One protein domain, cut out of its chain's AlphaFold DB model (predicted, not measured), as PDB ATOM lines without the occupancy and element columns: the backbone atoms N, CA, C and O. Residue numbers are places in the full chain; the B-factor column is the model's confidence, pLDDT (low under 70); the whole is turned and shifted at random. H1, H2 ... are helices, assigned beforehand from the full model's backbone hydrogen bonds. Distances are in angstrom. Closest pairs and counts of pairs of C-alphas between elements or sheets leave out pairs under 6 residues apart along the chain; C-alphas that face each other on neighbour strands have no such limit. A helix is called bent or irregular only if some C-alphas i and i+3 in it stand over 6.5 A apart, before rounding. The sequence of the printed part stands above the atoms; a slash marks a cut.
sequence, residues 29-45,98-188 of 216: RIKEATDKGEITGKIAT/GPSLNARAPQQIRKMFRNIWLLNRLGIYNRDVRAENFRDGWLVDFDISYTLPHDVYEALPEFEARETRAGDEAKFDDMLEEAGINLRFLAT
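AT A GLANCE: This is residues 29 to 45 and 98 to 188 of the 216 residues of an uncharacterized protein of Rosellinia necatrix (UniProt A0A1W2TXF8). Two helices, H2 and the second arm of the bent H4, pack side by side and run opposite ways, and the long loop of residues 122 to 150 folds over one side of them. H1 lies beyond the last turns of H2, away from H4, and the short H3 lies near the first arm of H4, at one end of the longest axis. The printed part has 108 residues with four named helices, in the order H1, H2, H3, H4, and no named strand; the class is all helix, though only 48 residues are in named elements. It is compact, with a radius of gyration of the C-alphas of 14.2 A, and its spans are 41 by 33 by 27 A.

IN THESE COORDINATES: Start at C-alpha 29, at (24.736, 5.584, -36.550), where H1 begins; it runs through residues 29 to 35. Past the cut, find C-alpha 106 at (18.205, 32.534, -33.468); from there H2, residues 106 to 121, runs 22.7 A. Go on through residues 122 to 150, which hold no named element, to H3, residues 151 to 154. H4, residues 158 to 178, was assigned as one helix by its hydrogen bonds but is bent: C-alphas 165 and 168 are 7.2 A apart. Its arm H4a, residues 158 to 165, spans 10.4 A, and its arm H4b, residues 168 to 178, spans 15.2 A and ends with C-alpha 178 at (6.094, 26.590, -24.688).

HOW THE PARTS SIT: Look first at Ile 30 and Leu 119, the closest C-alphas of H1 and H2, 7.9 A apart; the two helices are close but not clearly touching, about perpendicular at 80 degrees. H2 touches H4b with residues 113 to 117 alone. Their closest C-alphas, those of Ile 116 and Asp 168, are 7.1 A apart, and they run opposite ways at a shallow tilt of 25 degrees. H2 and H4a are close but not clearly touching, with the C-alphas of Asn 120 and Arg 165 closest at 7.0 A. The arms H4a and H4b stand at a steep tilt of 59 degrees. H3 and H4a are close but not clearly touching; the C-alphas of Tyr 153 and Ala 161 come closest, at 6.6 A. H1 is apart from H3, H4a and H4b. In the long loop, residues 124 to 125 pair antiparallel with residues 146 to 147. In H1, H2, H4a and H4b every O i to N i+4 pair is within hydrogen-bond range; H3 is too short for such a pair.

THE WHOLE: The C-alphas of Arg 104 and Ala 155 are the two farthest apart, at 41.7 A. Residues 46 to 97 are not printed, and C-alphas 45 and 98 are 14.1 A apart across that cut, which lies in the link from H1 to H2. The link from H2 to H3 is long, and the link from H3 to H4 is tight. In the B-factor column you find a mean pLDDT of 88.5 for the printed part, with residues 98 to 99 and 183 to 188 under 70.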
ATOM      1  N   ARG A  29      25.169   5.057 -35.247       98.19
ATOM      2  CA  ARG A  29      24.736   5.584 -36.550       98.19
ATOM      3  C   ARG A  29      25.302   6.973 -36.847       98.19
ATOM      4  O   ARG A  29      25.729   7.221 -37.974       98.19
ATOM      5  N   ILE A  30      25.352   7.873 -35.862       98.00
ATOM      6  CA  ILE A  30      25.983   9.196 -36.028       98.00
ATOM      7  C   ILE A  30      27.462   9.035 -36.392       98.00
ATOM      8  O   ILE A  30      27.952   9.702 -37.307       98.00
ATOM      9  N   LYS A  31      28.176   8.138 -35.703       96.81
ATOM     10  CA  LYS A  31      29.584   7.851 -35.979       96.81
ATOM     11  C   LYS A  31      29.773   7.272 -37.380       96.81
ATOM     12  O   LYS A  31      30.592   7.797 -38.124       96.81
ATOM     13  N   GLU A  32      28.995   6.263 -37.761       97.44
ATOM     14  CA  GLU A  32      29.033   5.671 -39.104       97.44
ATOM     15  C   GLU A  32      28.826   6.720 -40.202       97.44
ATOM     16  O   GLU A  32      29.607   6.786 -41.148       97.44
ATOM     17  N   ALA A  33      27.797   7.562 -40.067       97.56
ATOM     18  CA  ALA A  33      27.499   8.625 -41.024       97.56
ATOM     19  C   ALA A  33      28.625   9.670 -41.099       97.56
ATOM     20  O   ALA A  33      28.930  10.183 -42.175       97.56
ATOM     21  N   THR A  34      29.265   9.970 -39.963       96.31
ATOM     22  CA  THR A  34      30.427  10.869 -39.905       96.31
ATOM     23  C   THR A  34      31.628  10.257 -40.621       96.31
ATOM     24  O   THR A  34      32.223  10.905 -41.480       96.31
ATOM     25  N   ASP A  35      31.960   9.002 -40.312       96.19
ATOM     26  CA  ASP A  35      33.107   8.288 -40.884       96.19
ATOM     27  C   ASP A  35      32.954   8.098 -42.406       96.19
ATOM     28  O   ASP A  35      33.937   8.143 -43.144       96.19
ATOM     29  N   LYS A  36      31.714   7.946 -42.891       96.81
ATOM     30  CA  LYS A  36      31.369   7.871 -44.324       96.81
ATOM     31  C   LYS A  36      31.274   9.236 -45.019       96.81
ATOM     32  O   LYS A  36      31.120   9.282 -46.237       96.81
ATOM     33  N   GLY A  37      31.339  10.341 -44.276       95.56
ATOM     34  CA  GLY A  37      31.199  11.698 -44.813       95.56
ATOM     35  C   GLY A  37      29.773  12.087 -45.228       95.56
ATOM     36  O   GLY A  37      29.599  13.073 -45.943       95.56
ATOM     37  N   GLU A  38      28.747  11.352 -44.786       95.56
ATOM     38  CA  GLU A  38      27.331  11.682 -45.027       95.56
ATOM     39  C   GLU A  38      26.900  12.939 -44.256       95.56
ATOM     40  O   GLU A  38      26.038  13.700 -44.706       95.56
ATOM     41  N   ILE A  39      27.535  13.179 -43.107       94.75
ATOM     42  CA  ILE A  39      27.403  14.404 -42.323       94.75
ATOM     43  C   ILE A  39      28.775  15.029 -42.084       94.75
ATOM     44  O   ILE A  39      29.757  14.348 -41.802       94.75
ATOM     45  N   THR A  40      28.839  16.356 -42.175       85.88
ATOM     46  CA  THR A  40      30.041  17.129 -41.871       85.88
ATOM     47  C   THR A  40      29.812  17.933 -40.592       85.88
ATOM     48  O   THR A  40      29.023  18.878 -40.541       85.88
ATOM     49  N   GLY A  41      30.499  17.528 -39.525       86.56
ATOM     50  CA  GLY A  41      30.475  18.204 -38.229       86.56
ATOM     51  C   GLY A  41      29.519  17.602 -37.197       86.56
ATOM     52  O   GLY A  41      28.870  16.582 -37.407       86.56
ATOM     53  N   LYS A  42      29.477  18.256 -36.033       91.62
ATOM     54  CA  LYS A  42      28.703  17.831 -34.863       91.62
ATOM     55  C   LYS A  42      27.205  18.040 -35.114       91.62
ATOM     56  O   LYS A  42      26.815  19.111 -35.583       91.62
ATOM     57  N   ILE A  43      26.385  17.034 -34.798       95.06
ATOM     58  CA  ILE A  43      24.906  17.108 -34.835       95.06
ATOM     59  C   ILE A  43      24.246  16.769 -33.486       95.06
ATOM     60  O   ILE A  43      23.103  17.139 -33.255       95.06
ATOM     61  N   ALA A  44      24.988  16.156 -32.565       95.44
ATOM     62  CA  ALA A  44      24.601  15.875 -31.182       95.44
ATOM     63  C   ALA A  44      25.829  16.054 -30.276       95.44
ATOM     64  O   ALA A  44      26.936  16.242 -30.793       95.44
ATOM     65  N   THR A  45      25.679  16.001 -28.948       94.25
ATOM     66  CA  THR A  45      26.865  15.971 -28.073       94.25
ATOM     67  C   THR A  45      27.779  14.800 -28.446       94.25
ATOM     68  O   THR A  45      27.305  13.759 -28.901       94.25
ATOM     69  N   GLY A  98      25.752  27.479 -21.542       60.44
ATOM     70  CA  GLY A  98      24.541  28.293 -21.690       60.44
ATOM     71  C   GLY A  98      23.199  27.563 -21.520       60.44
ATOM     72  O   GLY A  98      23.149  26.343 -21.367       60.44
ATOM     73  N   PRO A  99      22.086  28.323 -21.494       63.41
ATOM     74  CA  PRO A  99      20.753  27.756 -21.325       63.41
ATOM     75  C   PRO A  99      20.426  26.812 -22.486       63.41
ATOM     76  O   PRO A  99      20.778  27.092 -23.635       63.41
ATOM     77  N   SER A 100      19.722  25.717 -22.188       74.06
ATOM     78  CA  SER A 100      19.356  24.683 -23.163       74.06
ATOM     79  C   SER A 100      18.639  25.233 -24.396       74.06
ATOM     80  O   SER A 100      18.805  24.721 -25.503       74.06
ATOM     81  N   LEU A 101      17.886  26.316 -24.195       78.94
ATOM     82  CA  LEU A 101      17.192  27.064 -25.223       78.94
ATOM     83  C   LEU A 101      17.384  28.565 -24.974       78.94
ATOM     84  O   LEU A 101      16.978  29.092 -23.938       78.94
ATOM     85  N   ASN A 102      17.999  29.274 -25.922       77.25
ATOM     86  CA  ASN A 102      18.167  30.724 -25.851       77.25
ATOM     87  C   ASN A 102      17.331  31.431 -26.927       77.25
ATOM     88  O   ASN A 102      17.739  31.542 -28.084       77.25
ATOM     89  N   ALA A 103      16.193  32.001 -26.516       74.00
ATOM     90  CA  ALA A 103      15.295  32.777 -27.379       74.00
ATOM     91  C   ALA A 103      15.978  33.945 -28.113       74.00
ATOM     92  O   ALA A 103      15.528  34.373 -29.175       74.00
ATOM     93  N   ARG A 104      17.079  34.469 -27.561       77.25
ATOM     94  CA  ARG A 104      17.847  35.581 -28.138       77.25
ATOM     95  C   ARG A 104      18.955  35.115 -29.088       77.25
ATOM     96  O   ARG A 104      19.650  35.956 -29.648       77.25
ATOM     97  N   ALA A 105      19.115  33.806 -29.294       83.19
ATOM     98  CA  ALA A 105      20.121  33.209 -30.171       83.19
ATOM     99  C   ALA A 105      19.462  32.453 -31.345       83.19
ATOM    100  O   ALA A 105      19.468  31.220 -31.393       83.19
ATOM    101  N   PRO A 106      18.918  33.159 -32.352       83.56
ATOM    102  CA  PRO A 106      18.205  32.534 -33.468       83.56
ATOM    103  C   PRO A 106      19.076  31.575 -34.300       83.56
ATOM    104  O   PRO A 106      18.559  30.693 -34.984       83.56
ATOM    105  N   GLN A 107      20.402  31.723 -34.270       84.81
ATOM    106  CA  GLN A 107      21.337  30.781 -34.891       84.81
ATOM    107  C   GLN A 107      21.394  29.444 -34.137       84.81
ATOM    108  O   GLN A 107      21.481  28.403 -34.785       84.81
ATOM    109  N   GLN A 108      21.294  29.455 -32.802       87.06
ATOM    110  CA  GLN A 108      21.241  28.240 -31.984       87.06
ATOM    111  C   GLN A 108      19.967  27.446 -32.302       87.06
ATOM    112  O   GLN A 108      20.052  26.261 -32.603       87.06
ATOM    113  N   ILE A 109      18.813  28.116 -32.368       89.31
ATOM    114  CA  ILE A 109      17.524  27.484 -32.693       89.31
ATOM    115  C   ILE A 109      17.546  26.865 -34.098       89.31
ATOM    116  O   ILE A 109      17.183  25.704 -34.278       89.31
ATOM    117  N   ARG A 110      18.052  27.596 -35.106       88.75
ATOM    118  CA  ARG A 110      18.210  27.045 -36.466       88.75
ATOM    119  C   ARG A 110      19.158  25.841 -36.497       88.75
ATOM    120  O   ARG A 110      18.908  24.897 -37.244       88.75
ATOM    121  N   LYS A 111      20.240  25.871 -35.707       90.56
ATOM    122  CA  LYS A 111      21.183  24.749 -35.568       90.56
ATOM    123  C   LYS A 111      20.481  23.520 -34.989       90.56
ATOM    124  O   LYS A 111      20.626  22.448 -35.564       90.56
ATOM    125  N   MET A 112      19.707  23.685 -33.914       92.56
ATOM    126  CA  MET A 112      18.954  22.595 -33.281       92.56
ATOM    127  C   MET A 112      17.993  21.939 -34.274       92.56
ATOM    128  O   MET A 112      18.091  20.736 -34.494       92.56
ATOM    129  N   PHE A 113      17.157  22.732 -34.957       92.88
ATOM    130  CA  PHE A 113      16.224  22.208 -35.960       92.88
ATOM    131  C   PHE A 113      16.954  21.451 -37.077       92.88
ATOM    132  O   PHE A 113      16.603  20.325 -37.420       92.88
ATOM    133  N   ARG A 114      18.018  22.050 -37.636       93.44
ATOM    134  CA  ARG A 114      18.830  21.408 -38.681       93.44
ATOM    135  C   ARG A 114      19.380  20.062 -38.208       93.44
ATOM    136  O   ARG A 114      19.428  19.122 -38.994       93.44
ATOM    137  N   ASN A 115      19.825  19.981 -36.959       95.44
ATOM    138  CA  ASN A 115      20.387  18.761 -36.403       95.44
ATOM    139  C   ASN A 115      19.315  17.681 -36.192       95.44
ATOM    140  O   ASN A 115      19.570  16.546 -36.571       95.44
ATOM    141  N   ILE A 116      18.121  18.029 -35.694       95.81
ATOM    142  CA  ILE A 116      16.972  17.103 -35.614       95.81
ATOM    143  C   ILE A 116      16.639  16.549 -36.997       95.81
ATOM    144  O   ILE A 116      16.562  15.341 -37.191       95.81
ATOM    145  N   TRP A 117      16.539  17.428 -37.993       94.81
ATOM    146  CA  TRP A 117      16.273  17.013 -39.365       94.81
ATOM    147  C   TRP A 117      17.352  16.061 -39.914       94.81
ATOM    148  O   TRP A 117      17.041  15.081 -40.593       94.81
ATOM    149  N   LEU A 118      18.632  16.324 -39.616       96.19
ATOM    150  CA  LEU A 118      19.730  15.434 -40.001       96.19
ATOM    151  C   LEU A 118      19.640  14.076 -39.293       96.19
ATOM    152  O   LEU A 118      19.850  13.062 -39.951       96.19
ATOM    153  N   LEU A 119      19.299  14.043 -38.002       97.50
ATOM    154  CA  LEU A 119      19.086  12.800 -37.251       97.50
ATOM    155  C   LEU A 119      17.963  11.965 -37.883       97.50
ATOM    156  O   LEU A 119      18.201  10.810 -38.243       97.50
ATOM    157  N   ASN A 120      16.807  12.579 -38.160       96.38
ATOM    158  CA  ASN A 120      15.686  11.917 -38.834       96.38
ATOM    159  C   ASN A 120      16.099  11.353 -40.198       96.38
ATOM    160  O   ASN A 120      15.748  10.227 -40.551       96.38
ATOM    161  N   ARG A 121      16.905  12.102 -40.964       95.75
ATOM    162  CA  ARG A 121      17.424  11.649 -42.263       95.75
ATOM    163  C   ARG A 121      18.372  10.451 -42.152       95.75
ATOM    164  O   ARG A 121      18.425   9.651 -43.082       95.75
ATOM    165  N   LEU A 122      19.091  10.308 -41.038       97.19
ATOM    166  CA  LEU A 122      19.921   9.135 -40.734       97.19
ATOM    167  C   LEU A 122      19.107   7.941 -40.197       97.19
ATOM    168  O   LEU A 122      19.683   6.901 -39.858       97.19
ATOM    169  N   GLY A 123      17.779   8.083 -40.122       97.06
ATOM    170  CA  GLY A 123      16.877   7.094 -39.547       97.06
ATOM    171  C   GLY A 123      16.978   7.021 -38.026       97.06
ATOM    172  O   GLY A 123      16.742   5.950 -37.476       97.06
ATOM    173  N   ILE A 124      17.385   8.108 -37.367       98.19
ATOM    174  CA  ILE A 124      17.386   8.247 -35.909       98.19
ATOM    175  C   ILE A 124      16.221   9.163 -35.538       98.19
ATOM    176  O   ILE A 124      16.292  10.364 -35.777       98.19
ATOM    177  N   TYR A 125      15.180   8.600 -34.937       97.50
ATOM    178  CA  TYR A 125      14.057   9.337 -34.364       97.50
ATOM    179  C   TYR A 125      14.265   9.412 -32.852       97.50
ATOM    180  O   TYR A 125      14.225   8.388 -32.173       97.50
ATOM    181  N   ASN A 126      14.545  10.596 -32.323       96.62
ATOM    182  CA  ASN A 126      14.886  10.820 -30.924       96.62
ATOM    183  C   ASN A 126      13.722  10.539 -29.968       96.62
ATOM    184  O   ASN A 126      13.944   9.941 -28.921       96.62
ATOM    185  N   ARG A 127      12.501  10.938 -30.341       95.44
ATOM    186  CA  ARG A 127      11.253  10.761 -29.580       95.44
ATOM    187  C   ARG A 127      11.158  11.504 -28.240       95.44
ATOM    188  O   ARG A 127      10.079  11.488 -27.654       95.44
ATOM    189  N   ASP A 128      12.205  12.202 -27.799       94.81
ATOM    190  CA  ASP A 128      12.218  13.026 -26.580       94.81
ATOM    191  C   ASP A 128      12.784  14.433 -26.840       94.81
ATOM    192  O   ASP A 128      13.662  14.949 -26.141       94.81
ATOM    193  N   VAL A 129      12.293  15.078 -27.901       94.06
ATOM    194  CA  VAL A 129      12.668  16.458 -28.221       94.06
ATOM    195  C   VAL A 129      11.989  17.410 -27.233       94.06
ATOM    196  O   VAL A 129      10.819  17.755 -27.385       94.06
ATOM    197  N   ARG A 130      12.748  17.845 -26.228       92.25
ATOM    198  CA  ARG A 130      12.349  18.833 -25.212       92.25
ATOM    199  C   ARG A 130      13.545  19.656 -24.745       92.25
ATOM    200  O   ARG A 130      14.690  19.227 -24.906       92.25
ATOM    201  N   ALA A 131      13.296  20.824 -24.155       89.56
ATOM    202  CA  ALA A 131      14.347  21.786 -23.824       89.56
ATOM    203  C   ALA A 131      15.408  21.187 -22.885       89.56
ATOM    204  O   ALA A 131      16.598  21.437 -23.049       89.56
ATOM    205  N   GLU A 132      15.008  20.342 -21.942       89.00
ATOM    206  CA  GLU A 132      15.873  19.702 -20.952       89.00
ATOM    207  C   GLU A 132      16.932  18.794 -21.584       89.00
ATOM    208  O   GLU A 132      18.017  18.649 -21.015       89.00
ATOM    209  N   ASN A 133      16.660  18.264 -22.778       92.50
ATOM    210  CA  ASN A 133      17.531  17.333 -23.492       92.50
ATOM    211  C   ASN A 133      18.506  18.040 -24.447       92.50
ATOM    212  O   ASN A 133      19.247  17.384 -25.180       92.50
ATOM    213  N   PHE A 134      18.561  19.377 -24.428       91.06
ATOM    214  CA  PHE A 134      19.570  20.155 -25.147       91.06
ATOM    215  C   PHE A 134      20.593  20.791 -24.204       91.06
ATOM    216  O   PHE A 134      20.268  21.256 -23.114       91.06
ATOM    217  N   ARG A 135      21.849  20.879 -24.644       88.81
ATOM    218  CA  ARG A 135      22.906  21.686 -24.014       88.81
ATOM    219  C   ARG A 135      23.632  22.467 -25.097       88.81
ATOM    220  O   ARG A 135      24.079  21.882 -26.077       88.81
ATOM    221  N   ASP A 136      23.661  23.793 -24.984       85.44
ATOM    222  CA  ASP A 136      24.113  24.701 -26.051       85.44
ATOM    223  C   ASP A 136      23.491  24.420 -27.443       85.44
ATOM    224  O   ASP A 136      24.128  24.528 -28.497       85.44
ATOM    225  N   GLY A 137      22.231  23.982 -27.487       87.75
ATOM    226  CA  GLY A 137      21.580  23.567 -28.733       87.75
ATOM    227  C   GLY A 137      22.140  22.281 -29.365       87.75
ATOM    228  O   GLY A 137      21.925  22.045 -30.557       87.75
ATOM    229  N   TRP A 138      22.863  21.463 -28.600       91.81
ATOM    230  CA  TRP A 138      23.198  20.078 -28.928       91.81
ATOM    231  C   TRP A 138      22.263  19.136 -28.188       91.81
ATOM    232  O   TRP A 138      22.114  19.257 -26.977       91.81
ATOM    233  N   LEU A 139      21.661  18.194 -28.908       93.88
ATOM    234  CA  LEU A 139      20.873  17.133 -28.294       93.88
ATOM    235  C   LEU A 139      21.809  16.207 -27.507       93.88
ATOM    236  O   LEU A 139      22.874  15.831 -28.020       93.88
ATOM    237  N   VAL A 140      21.445  15.902 -26.262       93.12
ATOM    238  CA  VAL A 140      22.288  15.116 -25.350       93.12
ATOM    239  C   VAL A 140      21.739  13.743 -25.018       93.12
ATOM    240  O   VAL A 140      22.527  12.919 -24.574       93.12
ATOM    241  N   ASP A 141      20.454  13.488 -25.230       93.50
ATOM    242  CA  ASP A 141      19.774  12.281 -24.757       93.50
ATOM    243  C   ASP A 141      19.159  11.504 -25.924       93.50
ATOM    244  O   ASP A 141      18.562  12.123 -26.803       93.50
ATOM    245  N   PHE A 142      19.340  10.181 -25.957       97.19
ATOM    246  CA  PHE A 142      18.773   9.275 -26.969       97.19
ATOM    247  C   PHE A 142      18.233   7.975 -26.352       97.19
ATOM    248  O   PHE A 142      18.073   6.976 -27.062       97.19
ATOM    249  N   ASP A 143      17.969   7.987 -25.050       94.25
ATOM    250  CA  ASP A 143      17.558   6.841 -24.244       94.25
ATOM    251  C   ASP A 143      16.258   6.158 -24.728       94.25
ATOM    252  O   ASP A 143      16.091   4.956 -24.559       94.25
ATOM    253  N   ILE A 144      15.364   6.874 -25.414       95.25
ATOM    254  CA  ILE A 144      14.135   6.310 -26.004       95.25
ATOM    255  C   ILE A 144      14.082   6.390 -27.535       95.25
ATOM    256  O   ILE A 144      13.015   6.224 -28.149       95.25
ATOM    257  N   SER A 145      15.232   6.647 -28.162       96.75
ATOM    258  CA  SER A 145      15.317   6.845 -29.605       96.75
ATOM    259  C   SER A 145      15.121   5.554 -30.401       96.75
ATOM    260  O   SER A 145      15.575   4.472 -30.032       96.75
ATOM    261  N   TYR A 146      14.501   5.682 -31.570       97.38
ATOM    262  CA  TYR A 146      14.485   4.635 -32.582       97.38
ATOM    263  C   TYR A 146      15.544   4.922 -33.634       97.38
ATOM    264  O   TYR A 146      15.424   5.857 -34.417       97.38
ATOM    265  N   THR A 147      16.566   4.075 -33.694       97.75
ATOM    266  CA  THR A 147      17.529   4.071 -34.806       97.75
ATOM    267  C   THR A 147      17.191   2.936 -35.766       97.75
ATOM    268  O   THR A 147      17.080   1.805 -35.315       97.75
ATOM    269  N   LEU A 148      17.032   3.183 -37.065       96.38
ATOM    270  CA  LEU A 148      16.707   2.140 -38.050       96.38
ATOM    271  C   LEU A 148      17.936   1.311 -38.465       96.38
ATOM    272  O   LEU A 148      19.017   1.891 -38.589       96.38
ATOM    273  N   PRO A 149      17.808  -0.000 -38.754       95.25
ATOM    274  CA  PRO A 149      16.586  -0.818 -38.665       95.25
ATOM    275  C   PRO A 149      16.142  -1.014 -37.212       95.25
ATOM    276  O   PRO A 149      16.978  -0.966 -36.311       95.25
ATOM    277  N   HIS A 150      14.842  -1.159 -36.969       94.00
ATOM    278  CA  HIS A 150      14.302  -1.249 -35.610       94.00
ATOM    279  C   HIS A 150      13.012  -2.057 -35.593       94.00
ATOM    280  O   HIS A 150      11.965  -1.536 -35.961       94.00
ATOM    281  N   ASP A 151      13.058  -3.293 -35.103       93.12
ATOM    282  CA  ASP A 151      11.942  -4.235 -35.253       93.12
ATOM    283  C   ASP A 151      10.640  -3.713 -34.621       93.12
ATOM    284  O   ASP A 151       9.584  -3.820 -35.235       93.12
ATOM    285  N   VAL A 152      10.694  -3.062 -33.443       90.00
ATOM    286  CA  VAL A 152       9.486  -2.446 -32.841       90.00
ATOM    287  C   VAL A 152       8.891  -1.381 -33.764       90.00
ATOM    288  O   VAL A 152       7.679  -1.302 -33.903       90.00
ATOM    289  N   TYR A 153       9.736  -0.570 -34.409       91.75
ATOM    290  CA  TYR A 153       9.279   0.468 -35.325       91.75
ATOM    291  C   TYR A 153       8.728  -0.149 -36.611       91.75
ATOM    292  O   TYR A 153       7.720   0.313 -37.130       91.75
ATOM    293  N   GLU A 154       9.374  -1.193 -37.129       92.06
ATOM    294  CA  GLU A 154       8.935  -1.903 -38.334       92.06
ATOM    295  C   GLU A 154       7.596  -2.623 -38.127       92.06
ATOM    296  O   GLU A 154       6.830  -2.769 -39.076       92.06
ATOM    297  N   ALA A 155       7.286  -3.010 -36.889       90.88
ATOM    298  CA  ALA A 155       5.995  -3.567 -36.504       90.88
ATOM    299  C   ALA A 155       4.903  -2.506 -36.252       90.88
ATOM    300  O   ALA A 155       3.745  -2.870 -36.031       90.88
ATOM    301  N   LEU A 156       5.230  -1.205 -36.274       90.44
ATOM    302  CA  LEU A 156       4.235  -0.151 -36.075       90.44
ATOM    303  C   LEU A 156       3.219  -0.125 -37.223       90.44
ATOM    304  O   LEU A 156       3.594  -0.223 -38.395       90.44
ATOM    305  N   PRO A 157       1.935   0.148 -36.928       93.38
ATOM    306  CA  PRO A 157       0.999   0.586 -37.951       93.38
ATOM    307  C   PRO A 157       1.552   1.809 -38.699       93.38
ATOM    308  O   PRO A 157       2.104   2.722 -38.083       93.38
ATOM    309  N   GLU A 158       1.338   1.882 -40.016       91.31
ATOM    310  CA  GLU A 158       1.893   2.957 -40.863       91.31
ATOM    311  C   GLU A 158       1.550   4.366 -40.348       91.31
ATOM    312  O   GLU A 158       2.361   5.288 -40.451       91.31
ATOM    313  N   PHE A 159       0.369   4.539 -39.746       90.50
ATOM    314  CA  PHE A 159      -0.005   5.795 -39.102       90.50
ATOM    315  C   PHE A 159       0.954   6.161 -37.957       90.50
ATOM    316  O   PHE A 159       1.485   7.267 -37.961       90.50
ATOM    317  N   GLU A 160       1.245   5.242 -37.031       91.19
ATOM    318  CA  GLU A 160       2.172   5.472 -35.911       91.19
ATOM    319  C   GLU A 160       3.623   5.646 -36.384       91.19
ATOM    320  O   GLU A 160       4.346   6.509 -35.882       91.19
ATOM    321  N   ALA A 161       4.046   4.890 -37.402       89.94
ATOM    322  CA  ALA A 161       5.360   5.058 -38.025       89.94
ATOM    323  C   ALA A 161       5.503   6.445 -38.679       89.94
ATOM    324  O   ALA A 161       6.545   7.100 -38.608       89.94
ATOM    325  N   ARG A 162       4.439   6.937 -39.322       88.62
ATOM    326  CA  ARG A 162       4.384   8.291 -39.887       88.62
ATOM    327  C   ARG A 162       4.393   9.369 -38.802       88.62
ATOM    328  O   ARG A 162       5.126  10.341 -38.962       88.62
ATOM    329  N   GLU A 163       3.643   9.193 -37.715       89.75
ATOM    330  CA  GLU A 163       3.689  10.115 -36.572       89.75
ATOM    331  C   GLU A 163       5.082  10.127 -35.933       89.75
ATOM    332  O   GLU A 163       5.589  11.195 -35.626       89.75
ATOM    333  N   THR A 164       5.763   8.982 -35.831       89.00
ATOM    334  CA  THR A 164       7.149   8.915 -35.336       89.00
ATOM    335  C   THR A 164       8.109   9.707 -36.230       89.00
ATOM    336  O   THR A 164       8.898  10.502 -35.731       89.00
ATOM    337  N   ARG A 165       8.002   9.560 -37.560       87.44
ATOM    338  CA  ARG A 165       8.836  10.293 -38.535       87.44
ATOM    339  C   ARG A 165       8.661  11.809 -38.473       87.44
ATOM    340  O   ARG A 165       9.616  12.537 -38.722       87.44
ATOM    341  N   ALA A 166       7.448  12.276 -38.191       88.31
ATOM    342  CA  ALA A 166       7.136  13.701 -38.074       88.31
ATOM    343  C   ALA A 166       7.237  14.230 -36.629       88.31
ATOM    344  O   ALA A 166       7.237  15.442 -36.415       88.31
ATOM    345  N   GLY A 167       7.303  13.329 -35.647       91.12
ATOM    346  CA  GLY A 167       7.096  13.623 -34.234       91.12
ATOM    347  C   GLY A 167       8.173  14.521 -33.651       91.12
ATOM    348  O   GLY A 167       7.842  15.472 -32.956       91.12
ATOM    349  N   ASP A 168       9.438  14.282 -33.989       93.56
ATOM    350  CA  ASP A 168      10.556  15.083 -33.480       93.56
ATOM    351  C   ASP A 168      10.502  16.541 -33.954       93.56
ATOM    352  O   ASP A 168      10.790  17.457 -33.186       93.56
ATOM    353  N   GLU A 169      10.107  16.773 -35.210       92.25
ATOM    354  CA  GLU A 169       9.945  18.128 -35.751       92.25
ATOM    355  C   GLU A 169       8.749  18.834 -35.103       92.25
ATOM    356  O   GLU A 169       8.870  19.983 -34.686       92.25
ATOM    357  N   ALA A 170       7.623  18.130 -34.942       90.62
ATOM    358  CA  ALA A 170       6.457  18.667 -34.244       90.62
ATOM    359  C   ALA A 170       6.769  18.986 -32.772       90.62
ATOM    360  O   ALA A 170       6.393  20.043 -32.276       90.62
ATOM    361  N   LYS A 171       7.516  18.114 -32.086       93.25
ATOM    362  CA  LYS A 171       7.949  18.331 -30.702       93.25
ATOM    363  C   LYS A 171       8.937  19.478 -30.564       93.25
ATOM    364  O   LYS A 171       8.915  20.184 -29.560       93.25
ATOM    365  N   PHE A 172       9.762  19.713 -31.578       92.88
ATOM    366  CA  PHE A 172      10.599  20.902 -31.620       92.88
ATOM    367  C   PHE A 172       9.770  22.187 -31.712       92.88
ATOM    368  O   PHE A 172      10.080  23.153 -31.015       92.88
ATOM    369  N   ASP A 173       8.724  22.205 -32.541       90.25
ATOM    370  CA  ASP A 173       7.813  23.349 -32.631       90.25
ATOM    371  C   ASP A 173       7.063  23.566 -31.304       90.25
ATOM    372  O   ASP A 173       7.081  24.686 -30.787       90.25
ATOM    373  N   ASP A 174       6.503  22.502 -30.707       90.62
ATOM    374  CA  ASP A 174       5.847  22.536 -29.386       90.62
ATOM    375  C   ASP A 174       6.781  23.157 -28.325       90.62
ATOM    376  O   ASP A 174       6.412  24.104 -27.629       90.62
ATOM    377  N   MET A 175       8.032  22.684 -28.255       90.94
ATOM    378  CA  MET A 175       9.053  23.177 -27.321       90.94
ATOM    379  C   MET A 175       9.307  24.687 -27.476       90.94
ATOM    380  O   MET A 175       9.553  25.394 -26.495       90.94
ATOM    381  N   LEU A 176       9.281  25.210 -28.703       90.19
ATOM    382  CA  LEU A 176       9.475  26.638 -28.951       90.19
ATOM    383  C   LEU A 176       8.246  27.466 -28.584       90.19
ATOM    384  O   LEU A 176       8.403  28.574 -28.062       90.19
ATOM    385  N   GLU A 177       7.044  26.943 -28.830       88.50
ATOM    386  CA  GLU A 177       5.792  27.575 -28.409       88.50
ATOM    387  C   GLU A 177       5.714  27.689 -26.881       88.50
ATOM    388  O   GLU A 177       5.440  28.777 -26.369       88.50
ATOM    389  N   GLU A 178       6.043  26.617 -26.157       88.25
ATOM    390  CA  GLU A 178       6.094  26.590 -24.688       88.25
ATOM    391  C   GLU A 178       7.099  27.603 -24.122       88.25
ATOM    392  O   GLU A 178       6.837  28.264 -23.116       88.25
ATOM    393  N   ALA A 179       8.223  27.803 -24.812       85.12
ATOM    394  CA  ALA A 179       9.225  28.801 -24.455       85.12
ATOM    395  C   ALA A 179       8.861  30.242 -24.876       85.12
ATOM    396  O   ALA A 179       9.639  31.172 -24.642       85.12
ATOM    397  N   GLY A 180       7.710  30.455 -25.528       85.88
ATOM    398  CA  GLY A 180       7.283  31.762 -26.033       85.88
ATOM    399  C   GLY A 180       8.132  32.286 -27.200       85.88
ATOM    400  O   GLY A 180       8.197  33.496 -27.433       85.88
ATOM    401  N   ILE A 181       8.810  31.400 -27.934       83.88
ATOM    402  CA  ILE A 181       9.726  31.748 -29.022       83.88
ATOM    403  C   ILE A 181       8.983  31.706 -30.356       83.88
ATOM    404  O   ILE A 181       8.668  30.648 -30.892       83.88
ATOM    405  N   ASN A 182       8.749  32.876 -30.953       71.56
ATOM    406  CA  ASN A 182       8.071  32.958 -32.244       71.56
ATOM    407  C   ASN A 182       9.052  32.843 -33.425       71.56
ATOM    408  O   ASN A 182       9.822  33.759 -33.724       71.56
ATOM    409  N   LEU A 183       8.964  31.728 -34.152       62.44
ATOM    410  CA  LEU A 183       9.804  31.394 -35.303       62.44
ATOM    411  C   LEU A 183       9.543  32.197 -36.587       62.44
ATOM    412  O   LEU A 183      10.281  32.009 -37.559       62.44
ATOM    413  N   ARG A 184       8.553  33.106 -36.638       55.09
ATOM    414  CA  ARG A 184       8.213  33.883 -37.855       55.09
ATOM    415  C   ARG A 184       9.397  34.644 -38.479       55.09
ATOM    416  O   ARG A 184       9.325  35.018 -39.644       55.09
ATOM    417  N   PHE A 185      10.504  34.813 -37.756       47.06
ATOM    418  CA  PHE A 185      11.733  35.459 -38.226       47.06
ATOM    419  C   PHE A 185      12.842  34.495 -38.707       47.06
ATOM    420  O   PHE A 185      13.884  34.952 -39.184       47.06
ATOM    421  N   LEU A 186      12.668  33.168 -38.606       51.06
ATOM    422  CA  LEU A 186      13.666  32.173 -39.047       51.06
ATOM    423  C   LEU A 186      13.387  31.572 -40.434       51.06
ATOM    424  O   LEU A 186      14.260  30.894 -40.981       51.06
ATOM    425  N   ALA A 187      12.221  31.865 -41.018       40.62
ATOM    426  CA  ALA A 187      11.787  31.363 -42.315       40.62
ATOM    427  C   ALA A 187      12.561  32.001 -43.482       40.62
ATOM    428  O   ALA A 187      12.144  32.995 -44.071       40.62
ATOM    429  N   THR A 188      13.663  31.373 -43.888       35.84
ATOM    430  CA  THR A 188      14.201  31.540 -45.242       35.84
ATOM    431  C   THR A 188      14.247  30.198 -45.976       35.84
ATOM    432  O   THR A 188      15.134  29.368 -45.812       35.84
TER     433      THR A 188